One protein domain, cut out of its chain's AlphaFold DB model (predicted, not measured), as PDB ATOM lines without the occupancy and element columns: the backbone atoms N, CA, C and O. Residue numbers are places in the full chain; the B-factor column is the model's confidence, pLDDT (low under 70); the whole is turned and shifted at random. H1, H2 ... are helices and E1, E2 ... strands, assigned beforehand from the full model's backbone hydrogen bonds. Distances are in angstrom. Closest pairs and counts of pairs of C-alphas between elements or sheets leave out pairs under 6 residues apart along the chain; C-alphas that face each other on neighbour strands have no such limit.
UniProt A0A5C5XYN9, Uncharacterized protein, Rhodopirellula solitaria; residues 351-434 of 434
ATOM      1  N   GLU A 351     274.386 275.492 276.059       83.75
ATOM      2  CA  GLU A 351     275.121 274.558 276.910       83.75
ATOM      3  C   GLU A 351     274.244 273.375 277.335       83.75
ATOM      4  O   GLU A 351     274.696 272.234 277.254       83.75
ATOM      5  N   ASP A 352     272.977 273.614 277.691       80.69
ATOM      6  CA  ASP A 352     272.039 272.544 278.060       80.69
ATOM      7  C   ASP A 352     271.746 271.624 276.867       80.69
ATOM      8  O   ASP A 352     271.741 270.398 276.999       80.69
ATOM      9  N   ALA A 353     271.565 272.206 275.676       80.06
ATOM     10  CA  ALA A 353     271.350 271.455 274.442       80.06
ATOM     11  C   ALA A 353     272.571 270.602 274.066       80.06
ATOM     12  O   ALA A 353     272.429 269.420 273.739       80.06
ATOM     13  N   ALA A 354     273.773 271.173 274.159       85.31
ATOM     14  CA  ALA A 354     275.017 270.452 273.918       85.31
ATOM     15  C   ALA A 354     275.245 269.345 274.961       85.31
ATOM     16  O   ALA A 354     275.617 268.224 274.612       85.31
ATOM     17  N   TYR A 355     274.967 269.618 276.238       85.38
ATOM     18  CA  TYR A 355     275.094 268.637 277.310       85.38
ATOM     19  C   TYR A 355     274.117 267.471 277.135       85.38
ATOM     20  O   TYR A 355     274.506 266.310 277.286       85.38
ATOM     21  N   TYR A 356     272.865 267.746 276.764       84.56
ATOM     22  CA  TYR A 356     271.879 266.708 276.460       84.56
ATOM     23  C   TYR A 356     272.335 265.834 275.287       84.56
ATOM     24  O   TYR A 356     272.320 264.606 275.380       84.56
ATOM     25  N   LEU A 357     272.837 266.467 274.223       84.19
ATOM     26  CA  LEU A 357     273.344 265.761 273.053       84.19
ATOM     27  C   LEU A 357     274.516 264.841 273.405       84.19
ATOM     28  O   LEU A 357     274.569 263.725 272.911       84.19
ATOM     29  N   VAL A 358     275.429 265.258 274.283       87.56
ATOM     30  CA  VAL A 358     276.609 264.456 274.654       87.56
ATOM     31  C   VAL A 358     276.304 263.400 275.724       87.56
ATOM     32  O   VAL A 358     276.926 262.335 275.733       87.56
ATOM     33  N   SER A 359     275.377 263.670 276.646       83.56
ATOM     34  CA  SER A 359     275.089 262.790 277.791       83.56
ATOM     35  C   SER A 359     274.348 261.506 277.409       83.56
ATOM     36  O   SER A 359     274.545 260.488 278.074       83.56
ATOM     37  N   GLY A 360     273.571 261.527 276.322       80.25
ATOM     38  CA  GLY A 360     272.896 260.345 275.780       80.25
ATOM     39  C   GLY A 360     273.776 259.429 274.921       80.25
ATOM     40  O   GLY A 360     273.358 258.315 274.620       80.25
ATOM     41  N   LEU A 361     274.978 259.870 274.530       83.94
ATOM     42  CA  LEU A 361     275.823 259.140 273.579       83.94
ATOM     43  C   LEU A 361     276.757 258.142 274.270       83.94
ATOM     44  O   LEU A 361     277.488 258.451 275.223       83.94
ATOM     45  N   THR A 362     276.808 256.939 273.709       87.75
ATOM     46  CA  THR A 362     277.833 255.940 274.013       87.75
ATOM     47  C   THR A 362     279.229 256.446 273.626       87.75
ATOM     48  O   THR A 362     279.393 257.438 272.920       87.75
ATOM     49  N   GLU A 363     280.284 255.788 274.111       81.25
ATOM     50  CA  GLU A 363     281.664 256.173 273.774       81.25
ATOM     51  C   GLU A 363     281.945 256.087 272.266       81.25
ATOM     52  O   GLU A 363     282.488 257.029 271.699       81.25
ATOM     53  N   ALA A 364     281.454 255.037 271.600       81.94
ATOM     54  CA  ALA A 364     281.576 254.885 270.151       81.94
ATOM     55  C   ALA A 364     280.822 255.977 269.371       81.94
ATOM     56  O   ALA A 364     281.303 256.455 268.346       81.94
ATOM     57  N   GLU A 365     279.651 256.401 269.852       80.38
ATOM     58  CA  GLU A 365     278.892 257.491 269.229       80.38
ATOM     59  C   GLU A 365     279.543 258.856 269.462       80.38
ATOM     60  O   GLU A 365     279.515 259.700 268.571       80.38
ATOM     61  N   ARG A 366     280.182 259.075 270.620       84.50
ATOM     62  CA  ARG A 366     280.985 260.282 270.872       84.50
ATOM     63  C   ARG A 366     282.209 260.350 269.961       84.50
ATOM     64  O   ARG A 366     282.532 261.436 269.488       84.50
ATOM     65  N   ASP A 367     282.852 259.219 269.686       82.31
ATOM     66  CA  ASP A 367     283.958 259.149 268.725       82.31
ATOM     67  C   ASP A 367     283.476 259.440 267.294       82.31
ATOM     68  O   ASP A 367     284.102 260.216 266.578       82.31
ATOM     69  N   LEU A 368     282.308 258.918 266.901       78.31
ATOM     70  CA  LEU A 368     281.681 259.260 265.618       78.31
ATOM     71  C   LEU A 368     281.300 260.742 265.524       78.31
ATOM     72  O   LEU A 368     281.491 261.347 264.472       78.31
ATOM     73  N   LEU A 369     280.783 261.335 266.605       81.31
ATOM     74  CA  LEU A 369     280.444 262.760 266.659       81.31
ATOM     75  C   LEU A 369     281.694 263.641 266.517       81.31
ATOM     76  O   LEU A 369     281.629 264.704 265.910       81.31
ATOM     77  N   ARG A 370     282.830 263.193 267.064       84.50
ATOM     78  CA  ARG A 370     284.116 263.895 266.987       84.50
ATOM     79  C   ARG A 370     284.687 263.923 265.565       84.50
ATOM     80  O   ARG A 370     285.322 264.907 265.202       84.50
ATOM     81  N   ASP A 371     284.454 262.871 264.783       85.56
ATOM     82  CA  ASP A 371     284.985 262.732 263.419       85.56
ATOM     83  C   ASP A 371     283.983 263.152 262.321       85.56
ATOM     84  O   ASP A 371     284.323 263.173 261.133       85.56
ATOM     85  N   ALA A 372     282.737 263.469 262.686       82.62
ATOM     86  CA  ALA A 372     281.696 263.860 261.744       82.62
ATOM     87  C   ALA A 372     281.893 265.302 261.230       82.62
ATOM     88  O   ALA A 372     282.231 266.191 262.008       82.62
ATOM     89  N   PRO A 373     281.639 265.571 259.932       87.31
ATOM     90  CA  PRO A 373     281.663 266.932 259.404       87.31
ATOM     91  C   PRO A 373     280.490 267.757 259.954       87.31
ATOM     92  O   PRO A 373     279.368 267.249 260.044       87.31
ATOM     93  N   ASP A 374     280.737 269.038 260.244       79.94
ATOM     94  CA  ASP A 374     279.778 269.952 260.888       79.94
ATOM     95  C   ASP A 374     278.425 270.010 260.156       79.94
ATOM     96  O   ASP A 374     277.373 269.912 260.784       79.94
ATOM     97  N   ASP A 375     278.425 270.012 258.818       74.44
ATOM     98  CA  ASP A 375     277.202 269.998 257.997       74.44
ATOM     99  C   ASP A 375     276.277 268.804 258.310       74.44
ATOM    100  O   ASP A 375     275.046 268.912 258.274       74.44
ATOM    101  N   MET A 376     276.864 267.641 258.616       74.62
ATOM    102  CA  MET A 376     276.123 266.419 258.929       74.62
ATOM    103  C   MET A 376     275.595 266.446 260.366       74.62
ATOM    104  O   MET A 376     274.478 265.986 260.618       74.62
ATOM    105  N   LEU A 377     276.362 267.030 261.286       80.50
ATOM    106  CA  LEU A 377     275.959 267.244 262.674       80.50
ATOM    107  C   LEU A 377     274.802 268.244 262.762       80.50
ATOM    108  O   LEU A 377     273.789 267.948 263.394       80.50
ATOM    109  N   CYS A 378     274.883 269.360 262.034       77.00
ATOM    110  CA  CYS A 378     273.812 270.349 261.908       77.00
ATOM    111  C   CYS A 378     272.522 269.717 261.373       77.00
ATOM    112  O   CYS A 378     271.431 269.962 261.893       77.00
ATOM    113  N   ALA A 379     272.625 268.868 260.345       70.69
ATOM    114  CA  ALA A 379     271.475 268.147 259.806       70.69
ATOM    115  C   ALA A 379     270.867 267.175 260.835       70.69
ATOM    116  O   ALA A 379     269.645 267.130 260.979       70.69
ATOM    117  N   GLY A 380     271.702 266.446 261.580       69.38
ATOM    118  CA  GLY A 380     271.269 265.545 262.650       69.38
ATOM    119  C   GLY A 380     270.567 266.275 263.798       69.38
ATOM    120  O   GLY A 380     269.469 265.882 264.188       69.38
ATOM    121  N   ILE A 381     271.137 267.387 264.272       74.75
ATOM    122  CA  ILE A 381     270.556 268.247 265.314       74.75
ATOM    123  C   ILE A 381     269.194 268.785 264.862       74.75
ATOM    124  O   ILE A 381     268.210 268.693 265.593       74.75
ATOM    125  N   ARG A 382     269.093 269.258 263.614       70.38
ATOM    126  CA  ARG A 382     267.826 269.728 263.033       70.38
ATOM    127  C   ARG A 382     266.753 268.643 262.977       70.38
ATOM    128  O   ARG A 382     265.577 268.957 263.138       70.38
ATOM    129  N   ILE A 383     267.128 267.388 262.734       61.38
ATOM    130  CA  ILE A 383     266.190 266.256 262.695       61.38
ATOM    131  C   ILE A 383     265.796 265.827 264.113       61.38
ATOM    132  O   ILE A 383     264.611 265.627 264.369       61.38
ATOM    133  N   GLY A 384     266.752 265.748 265.043       59.81
ATOM    134  CA  GLY A 384     266.498 265.388 266.440       59.81
ATOM    135  C   GLY A 384     265.606 266.400 267.165       59.81
ATOM    136  O   GLY A 384     264.681 266.008 267.873       59.81
ATOM    137  N   ILE A 385     265.805 267.700 266.918       58.44
ATOM    138  CA  ILE A 385     264.955 268.772 267.466       58.44
ATOM    139  C   ILE A 385     263.518 268.667 266.929       58.44
ATOM    140  O   ILE A 385     262.565 268.867 267.680       58.44
ATOM    141  N   ARG A 386     263.332 268.299 265.652       53.25
ATOM    142  CA  ARG A 386     261.997 268.181 265.033       53.25
ATOM    143  C   ARG A 386     261.117 267.099 265.648       53.25
ATOM    144  O   ARG A 386     259.902 267.213 265.552       53.25
ATOM    145  N   GLN A 387     261.697 266.052 266.227       47.12
ATOM    146  CA  GLN A 387     260.906 264.921 266.710       47.12
ATOM    147  C   GLN A 387     260.319 265.137 268.112       47.12
ATOM    148  O   GLN A 387     259.362 264.451 268.445       47.12
ATOM    149  N   ASN A 388     260.825 266.093 268.908       50.66
ATOM    150  CA  ASN A 388     260.605 266.077 270.364       50.66
ATOM    151  C   ASN A 388     260.266 267.432 271.029       50.66
ATOM    152  O   ASN A 388     260.422 267.551 272.241       50.66
ATOM    153  N   TRP A 389     259.829 268.466 270.296       46.38
ATOM    154  CA  TRP A 389     259.533 269.786 270.890       46.38
ATOM    155  C   TRP A 389     258.029 270.108 270.930       46.38
ATOM    156  O   TRP A 389     257.334 270.018 269.918       46.38
ATOM    157  N   GLN A 390     257.541 270.558 272.090       47.09
ATOM    158  CA  GLN A 390     256.259 271.257 272.243       47.09
ATOM    159  C   GLN A 390     256.532 272.754 272.376       47.09
ATOM    160  O   GLN A 390     257.284 273.180 273.248       47.09
ATOM    161  N   VAL A 391     255.902 273.572 271.534       40.84
ATOM    162  CA  VAL A 391     255.988 275.031 271.650       40.84
ATOM    163  C   VAL A 391     254.785 275.521 272.447       40.84
ATOM    164  O   VAL A 391     253.649 275.486 271.975       40.84
ATOM    165  N   CYS A 392     255.031 275.990 273.668       40.75
ATOM    166  CA  CYS A 392     254.009 276.583 274.526       40.75
ATOM    167  C   CYS A 392     254.052 278.112 274.446       40.75
ATOM    168  O   CYS A 392     255.108 278.732 274.571       40.75
ATOM    169  N   ASN A 393     252.892 278.745 274.265       41.59
ATOM    170  CA  ASN A 393     252.786 280.202 274.324       41.59
ATOM    171  C   ASN A 393     252.702 280.649 275.797       41.59
ATOM    172  O   ASN A 393     251.744 280.301 276.473       41.59
ATOM    173  N   PRO A 394     253.614 281.484 276.320       32.31
ATOM    174  CA  PRO A 394     253.639 281.831 277.747       32.31
ATOM    175  C   PRO A 394     252.426 282.652 278.223       32.31
ATOM    176  O   PRO A 394     252.248 282.857 279.421       32.31
ATOM    177  N   LYS A 395     251.587 283.149 277.305       39.62
ATOM    178  CA  LYS A 395     250.366 283.910 277.620       39.62
ATOM    179  C   LYS A 395     249.075 283.112 277.443       39.62
ATOM    180  O   LYS A 395     248.010 283.624 277.778       39.62
ATOM    181  N   SER A 396     249.144 281.885 276.934       46.72
ATOM    182  CA  SER A 396     247.988 280.997 276.797       46.72
ATOM    183  C   SER A 396     248.371 279.602 277.263       46.72
ATOM    184  O   SER A 396     249.415 279.110 276.871       46.72
ATOM    185  N   SER A 397     247.524 278.906 278.015       44.59
ATOM    186  CA  SER A 397     247.771 277.521 278.458       44.59
ATOM    187  C   SER A 397     247.744 276.477 277.322       44.59
ATOM    188  O   SER A 397     247.392 275.325 277.545       44.59
ATOM    189  N   VAL A 398     248.038 276.893 276.091       37.19
ATOM    190  CA  VAL A 398     248.013 276.090 274.876       37.19
ATOM    191  C   VAL A 398     249.457 275.814 274.472       37.19
ATOM    192  O   VAL A 398     250.215 276.737 274.154       37.19
ATOM    193  N   CYS A 399     249.811 274.535 274.499       46.03
ATOM    194  CA  CYS A 399     251.034 273.992 273.929       46.03
ATOM    195  C   CYS A 399     250.688 273.316 272.605       46.03
ATOM    196  O   CYS A 399     249.666 272.639 272.510       46.03
ATOM    197  N   VAL A 400     251.512 273.536 271.587       40.78
ATOM    198  CA  VAL A 400     251.365 272.901 270.276       40.78
ATOM    199  C   VAL A 400     252.524 271.933 270.098       40.78
ATOM    200  O   VAL A 400     253.685 272.338 270.183       40.78
ATOM    201  N   ASP A 401     252.211 270.663 269.854       44.75
ATOM    202  CA  ASP A 401     253.192 269.676 269.411       44.75
ATOM    203  C   ASP A 401     253.796 270.133 268.078       44.75
ATOM    204  O   ASP A 401     253.083 270.313 267.091       44.75
ATOM    205  N   ALA A 402     255.119 270.321 268.022       52.09
ATOM    206  CA  ALA A 402     255.806 270.690 266.781       52.09
ATOM    207  C   ALA A 402     255.872 269.529 265.768       52.09
ATOM    208  O   ALA A 402     256.427 269.699 264.680       52.09
ATOM    209  N   ALA A 403     255.289 268.371 266.108       42.59
ATOM    210  CA  ALA A 403     255.212 267.187 265.260       42.59
ATOM    211  C   ALA A 403     254.504 267.463 263.920       42.59
ATOM    212  O   ALA A 403     254.850 266.845 262.913       42.59
ATOM    213  N   ASP A 404     253.610 268.454 263.871       40.16
ATOM    214  CA  ASP A 404     252.875 268.802 262.660       40.16
ATOM    215  C   ASP A 404     253.335 270.151 262.075       40.16
ATOM    216  O   ASP A 404     252.883 271.236 262.440       40.16
ATOM    217  N   ASN A 405     254.222 270.064 261.079       37.50
ATOM    218  CA  ASN A 405     254.488 271.073 260.039       37.50
ATOM    219  C   ASN A 405     255.219 272.382 260.389       37.50
ATOM    220  O   ASN A 405     255.439 273.187 259.479       37.50
ATOM    221  N   TYR A 406     255.693 272.599 261.615       36.78
ATOM    222  CA  TYR A 406     256.557 273.752 261.889       36.78
ATOM    223  C   TYR A 406     258.029 273.388 261.698       36.78
ATOM    224  O   TYR A 406     258.681 272.807 262.561       36.78
ATOM    225  N   SER A 407     258.593 273.762 260.545       39.00
ATOM    226  CA  SER A 407     260.044 273.806 260.391       39.00
ATOM    227  C   SER A 407     260.591 274.911 261.295       39.00
ATOM    228  O   SER A 407     260.645 276.074 260.893       39.00
ATOM    229  N   VAL A 408     260.983 274.563 262.520       46.78
ATOM    230  CA  VAL A 408     261.822 275.441 263.337       46.78
ATOM    231  C   VAL A 408     263.149 275.569 262.594       46.78
ATOM    232  O   VAL A 408     263.923 274.614 262.488       46.78
ATOM    233  N   TYR A 409     263.367 276.730 261.981       50.25
ATOM    234  CA  TYR A 409     264.643 277.068 261.372       50.25
ATOM    235  C   TYR A 409     265.623 277.352 262.505       50.25
ATOM    236  O   TYR A 409     265.652 278.449 263.055       50.25
ATOM    237  N   VAL A 410     266.411 276.345 262.872       68.50
ATOM    238  CA  VAL A 410     267.611 276.577 263.673       68.50
ATOM    239  C   VAL A 410     268.611 277.260 262.747       68.50
ATOM    240  O   VAL A 410     269.051 276.651 261.765       68.50
ATOM    241  N   ALA A 411     268.902 278.533 263.020       74.81
ATOM    242  CA  ALA A 411     269.918 279.287 262.293       74.81
ATOM    243  C   ALA A 411     271.249 278.519 262.318       74.81
ATOM    244  O   ALA A 411     271.559 277.879 263.324       74.81
ATOM    245  N   ASP A 412     272.008 278.569 261.220       76.00
ATOM    246  CA  ASP A 412     273.301 277.873 261.113       76.00
ATOM    247  C   ASP A 412     274.218 278.244 262.297       76.00
ATOM    248  O   ASP A 412     274.746 277.361 262.959       76.00
ATOM    249  N   GLU A 413     274.228 279.524 262.690       79.00
ATOM    250  CA  GLU A 413     274.982 280.054 263.840       79.00
ATOM    251  C   GLU A 413     274.663 279.358 265.176       79.00
ATOM    252  O   GLU A 413     275.536 279.194 266.025       79.00
ATOM    253  N   VAL A 414     273.410 278.937 265.380       77.06
ATOM    254  CA  VAL A 414     272.998 278.233 266.604       77.06
ATOM    255  C   VAL A 414     273.432 276.770 266.551       77.06
ATOM    256  O   VAL A 414     273.828 276.220 267.574       77.06
ATOM    257  N   CYS A 415     273.383 276.133 265.376       84.88
ATOM    258  CA  CYS A 415     273.889 274.768 265.235       84.88
ATOM    259  C   CYS A 415     275.407 274.715 265.432       84.88
ATOM    260  O   CYS A 415     275.873 273.856 266.178       84.88
ATOM    261  N   ASP A 416     276.148 275.655 264.843       85.75
ATOM    262  CA  ASP A 416     277.603 275.740 264.986       85.75
ATOM    263  C   ASP A 416     277.997 275.900 266.461       85.75
ATOM    264  O   ASP A 416     278.846 275.164 266.963       85.75
ATOM    265  N   ALA A 417     277.301 276.771 267.200       86.44
ATOM    266  CA  ALA A 417     277.543 276.974 268.628       86.44
ATOM    267  C   ALA A 417     277.249 275.721 269.478       86.44
ATOM    268  O   ALA A 417     277.991 275.415 270.415       86.44
ATOM    269  N   ILE A 418     276.186 274.970 269.159       86.38
ATOM    270  CA  ILE A 418     275.868 273.704 269.843       86.38
ATOM    271  C   ILE A 418     276.954 272.657 269.562       86.38
ATOM    272  O   ILE A 418     277.371 271.955 270.484       86.38
ATOM    273  N   ILE A 419     277.420 272.552 268.314       88.69
ATOM    274  CA  ILE A 419     278.457 271.590 267.914       88.69
ATOM    275  C   ILE A 419     279.787 271.918 268.590       88.69
ATOM    276  O   ILE A 419     280.395 271.025 269.178       88.69
ATOM    277  N   GLU A 420     280.208 273.182 268.562       91.94
ATOM    278  CA  GLU A 420     281.442 273.637 269.207       91.94
ATOM    279  C   GLU A 420     281.418 273.316 270.708       91.94
ATOM    280  O   GLU A 420     282.339 272.687 271.237       91.94
ATOM    281  N   THR A 421     280.302 273.625 271.375       91.94
ATOM    282  CA  THR A 421     280.113 273.338 272.806       91.94
ATOM    283  C   THR A 421     280.114 271.828 273.085       91.94
ATOM    284  O   THR A 421     280.732 271.361 274.043       91.94
ATOM    285  N   ALA A 422     279.467 271.022 272.237       89.00
ATOM    286  CA  ALA A 422     279.443 269.567 272.381       89.00
ATOM    287  C   ALA A 422     280.843 268.950 272.213       89.00
ATOM    288  O   ALA A 422     281.236 268.066 272.983       89.00
ATOM    289  N   GLN A 423     281.624 269.431 271.245       90.81
ATOM    290  CA  GLN A 423     283.001 268.988 271.026       90.81
ATOM    291  C   GLN A 423     283.914 269.367 272.202       90.81
ATOM    292  O   GLN A 423     284.727 268.540 272.635       90.81
ATOM    293  N   GLU A 424     283.748 270.564 272.776       93.12
ATOM    294  CA  GLU A 424     284.474 270.987 273.977       93.12
ATOM    295  C   GLU A 424     284.164 270.071 275.173       93.12
ATOM    296  O   GLU A 424     285.084 269.555 275.817       93.12
ATOM    297  N   LEU A 425     282.885 269.761 275.416       89.88
ATOM    298  CA  LEU A 425     282.464 268.844 276.482       89.88
ATOM    299  C   LEU A 425     283.053 267.434 276.311       89.88
ATOM    300  O   LEU A 425     283.511 266.821 277.283       89.88
ATOM    301  N   ILE A 426     283.094 266.916 275.080       90.25
ATOM    302  CA  ILE A 426     283.716 265.619 274.774       90.25
ATOM    303  C   ILE A 426     285.230 265.667 275.036       90.25
ATOM    304  O   ILE A 426     285.797 264.710 275.579       90.25
ATOM    305  N   SER A 427     285.896 266.770 274.682       89.31
ATOM    306  CA  SER A 427     287.323 266.982 274.947       89.31
ATOM    307  C   SER A 427     287.624 266.974 276.449       89.31
ATOM    308  O   SER A 427     288.462 266.185 276.904       89.31
ATOM    309  N   ILE A 428     286.866 267.748 277.238       89.56
ATOM    310  CA  ILE A 428     286.999 267.824 278.700       89.56
ATOM    311  C   ILE A 428     286.816 266.441 279.328       89.56
ATOM    312  O   ILE A 428     287.676 265.999 280.096       89.56
ATOM    313  N   LYS A 429     285.758 265.710 278.953       84.50
ATOM    314  CA  LYS A 429     285.484 264.366 279.488       84.50
ATOM    315  C   LYS A 429     286.629 263.393 279.200       84.50
ATOM    316  O   LYS A 429     287.106 262.725 280.110       84.50
ATOM    317  N   SER A 430     287.159 263.403 277.974       82.12
ATOM    318  CA  SER A 430     288.288 262.540 277.594       82.12
ATOM    319  C   SER A 430     289.599 262.855 278.330       82.12
ATOM    320  O   SER A 430     290.457 261.983 278.460       82.12
ATOM    321  N   SER A 431     289.760 264.089 278.822       84.25
ATOM    322  CA  SER A 431     290.917 264.496 279.627       84.25
ATOM    323  C   SER A 431     290.796 264.107 281.103       84.25
ATOM    324  O   SER A 431     291.817 263.880 281.740       84.25
ATOM    325  N   SER A 432     289.569 263.997 281.627       84.06
ATOM    326  CA  SER A 432     289.307 263.617 283.021       84.06
ATOM    327  C   SER A 432     289.438 262.112 283.274       84.06
ATOM    328  O   SER A 432     289.656 261.716 284.417       84.06
ATOM    329  N   ASP A 433     289.283 261.283 282.238       72.12
ATOM    330  CA  ASP A 433     289.387 259.819 282.336       72.12
ATOM    331  C   ASP A 433     290.844 259.304 282.249       72.12
ATOM    332  O   ASP A 433     291.091 258.104 282.395       72.12
ATOM    333  N   ARG A 434     291.821 260.198 282.027       59.53
ATOM    334  CA  ARG A 434     293.268 259.911 282.035       59.53
ATOM    335  C   ARG A 434     293.913 260.356 283.340       59.53
ATOM    336  O   ARG A 434     294.819 259.625 283.807       59.53
TER     337      ARG A 434
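This is residues 351 to 434 of the 434 residues of an uncharacterized protein of Rhodopirellula solitaria (UniProt A0A5C5XYN9). Helices H3 and H4 meet near their first residues as a wide V, with H1 packed across H4; the small hairpin E1 and E2, beyond the last residues of H3, makes one end of a rod. The 84 printed residues include named elements H1 H2 H3 E1 E2 H4 in order, mostly helix, with an antiparallel sheet E1 - E2. It is loose, radius of gyration of the C-alphas 15.0 A, spans 50 by 24 by 21 A.

E1 is residues 390 to 392, E2 399 to 401. H4, residues 412 to 432, measures 30.6 A and ends at C-alpha 432 (289.307, 263.617, 283.021). H3 is 374 to 387, 20.4 A; H2 363 to 371; H1 351 to 359, from C-alpha 351 (275.121, 274.558, 276.910).

In hairpin E1 and E2, N 391 and O 400 are 2.9 A apart, within hydrogen-bond range. Helix packing is mostly crossed. H4 touches H3 with residues 412 to 419 alone, about perpendicular at 78 degrees, closest C-alphas Cys 378 and Cys 415, 5.5 A. With 418 to 426 alone it touches H1, a steep tilt of 54 degrees, closest C-alphas Ala 354 and Ala 422, 4.8 A. With 423 to 426 alone it only just touches H2, 3 pairs of C-alphas within 8 A, closest Arg 370 and Gln 423, 6.6 A. In H1, H2, H3 and H4 every O i to N i+4 pair is within hydrogen-bond range.

The farthest C-alphas, Ser 396 and Arg 434, are 50.2 A apart. The printed part has no cut; no link is long. pLDDT is under 70 at residues 380, 383 to 410 and 434.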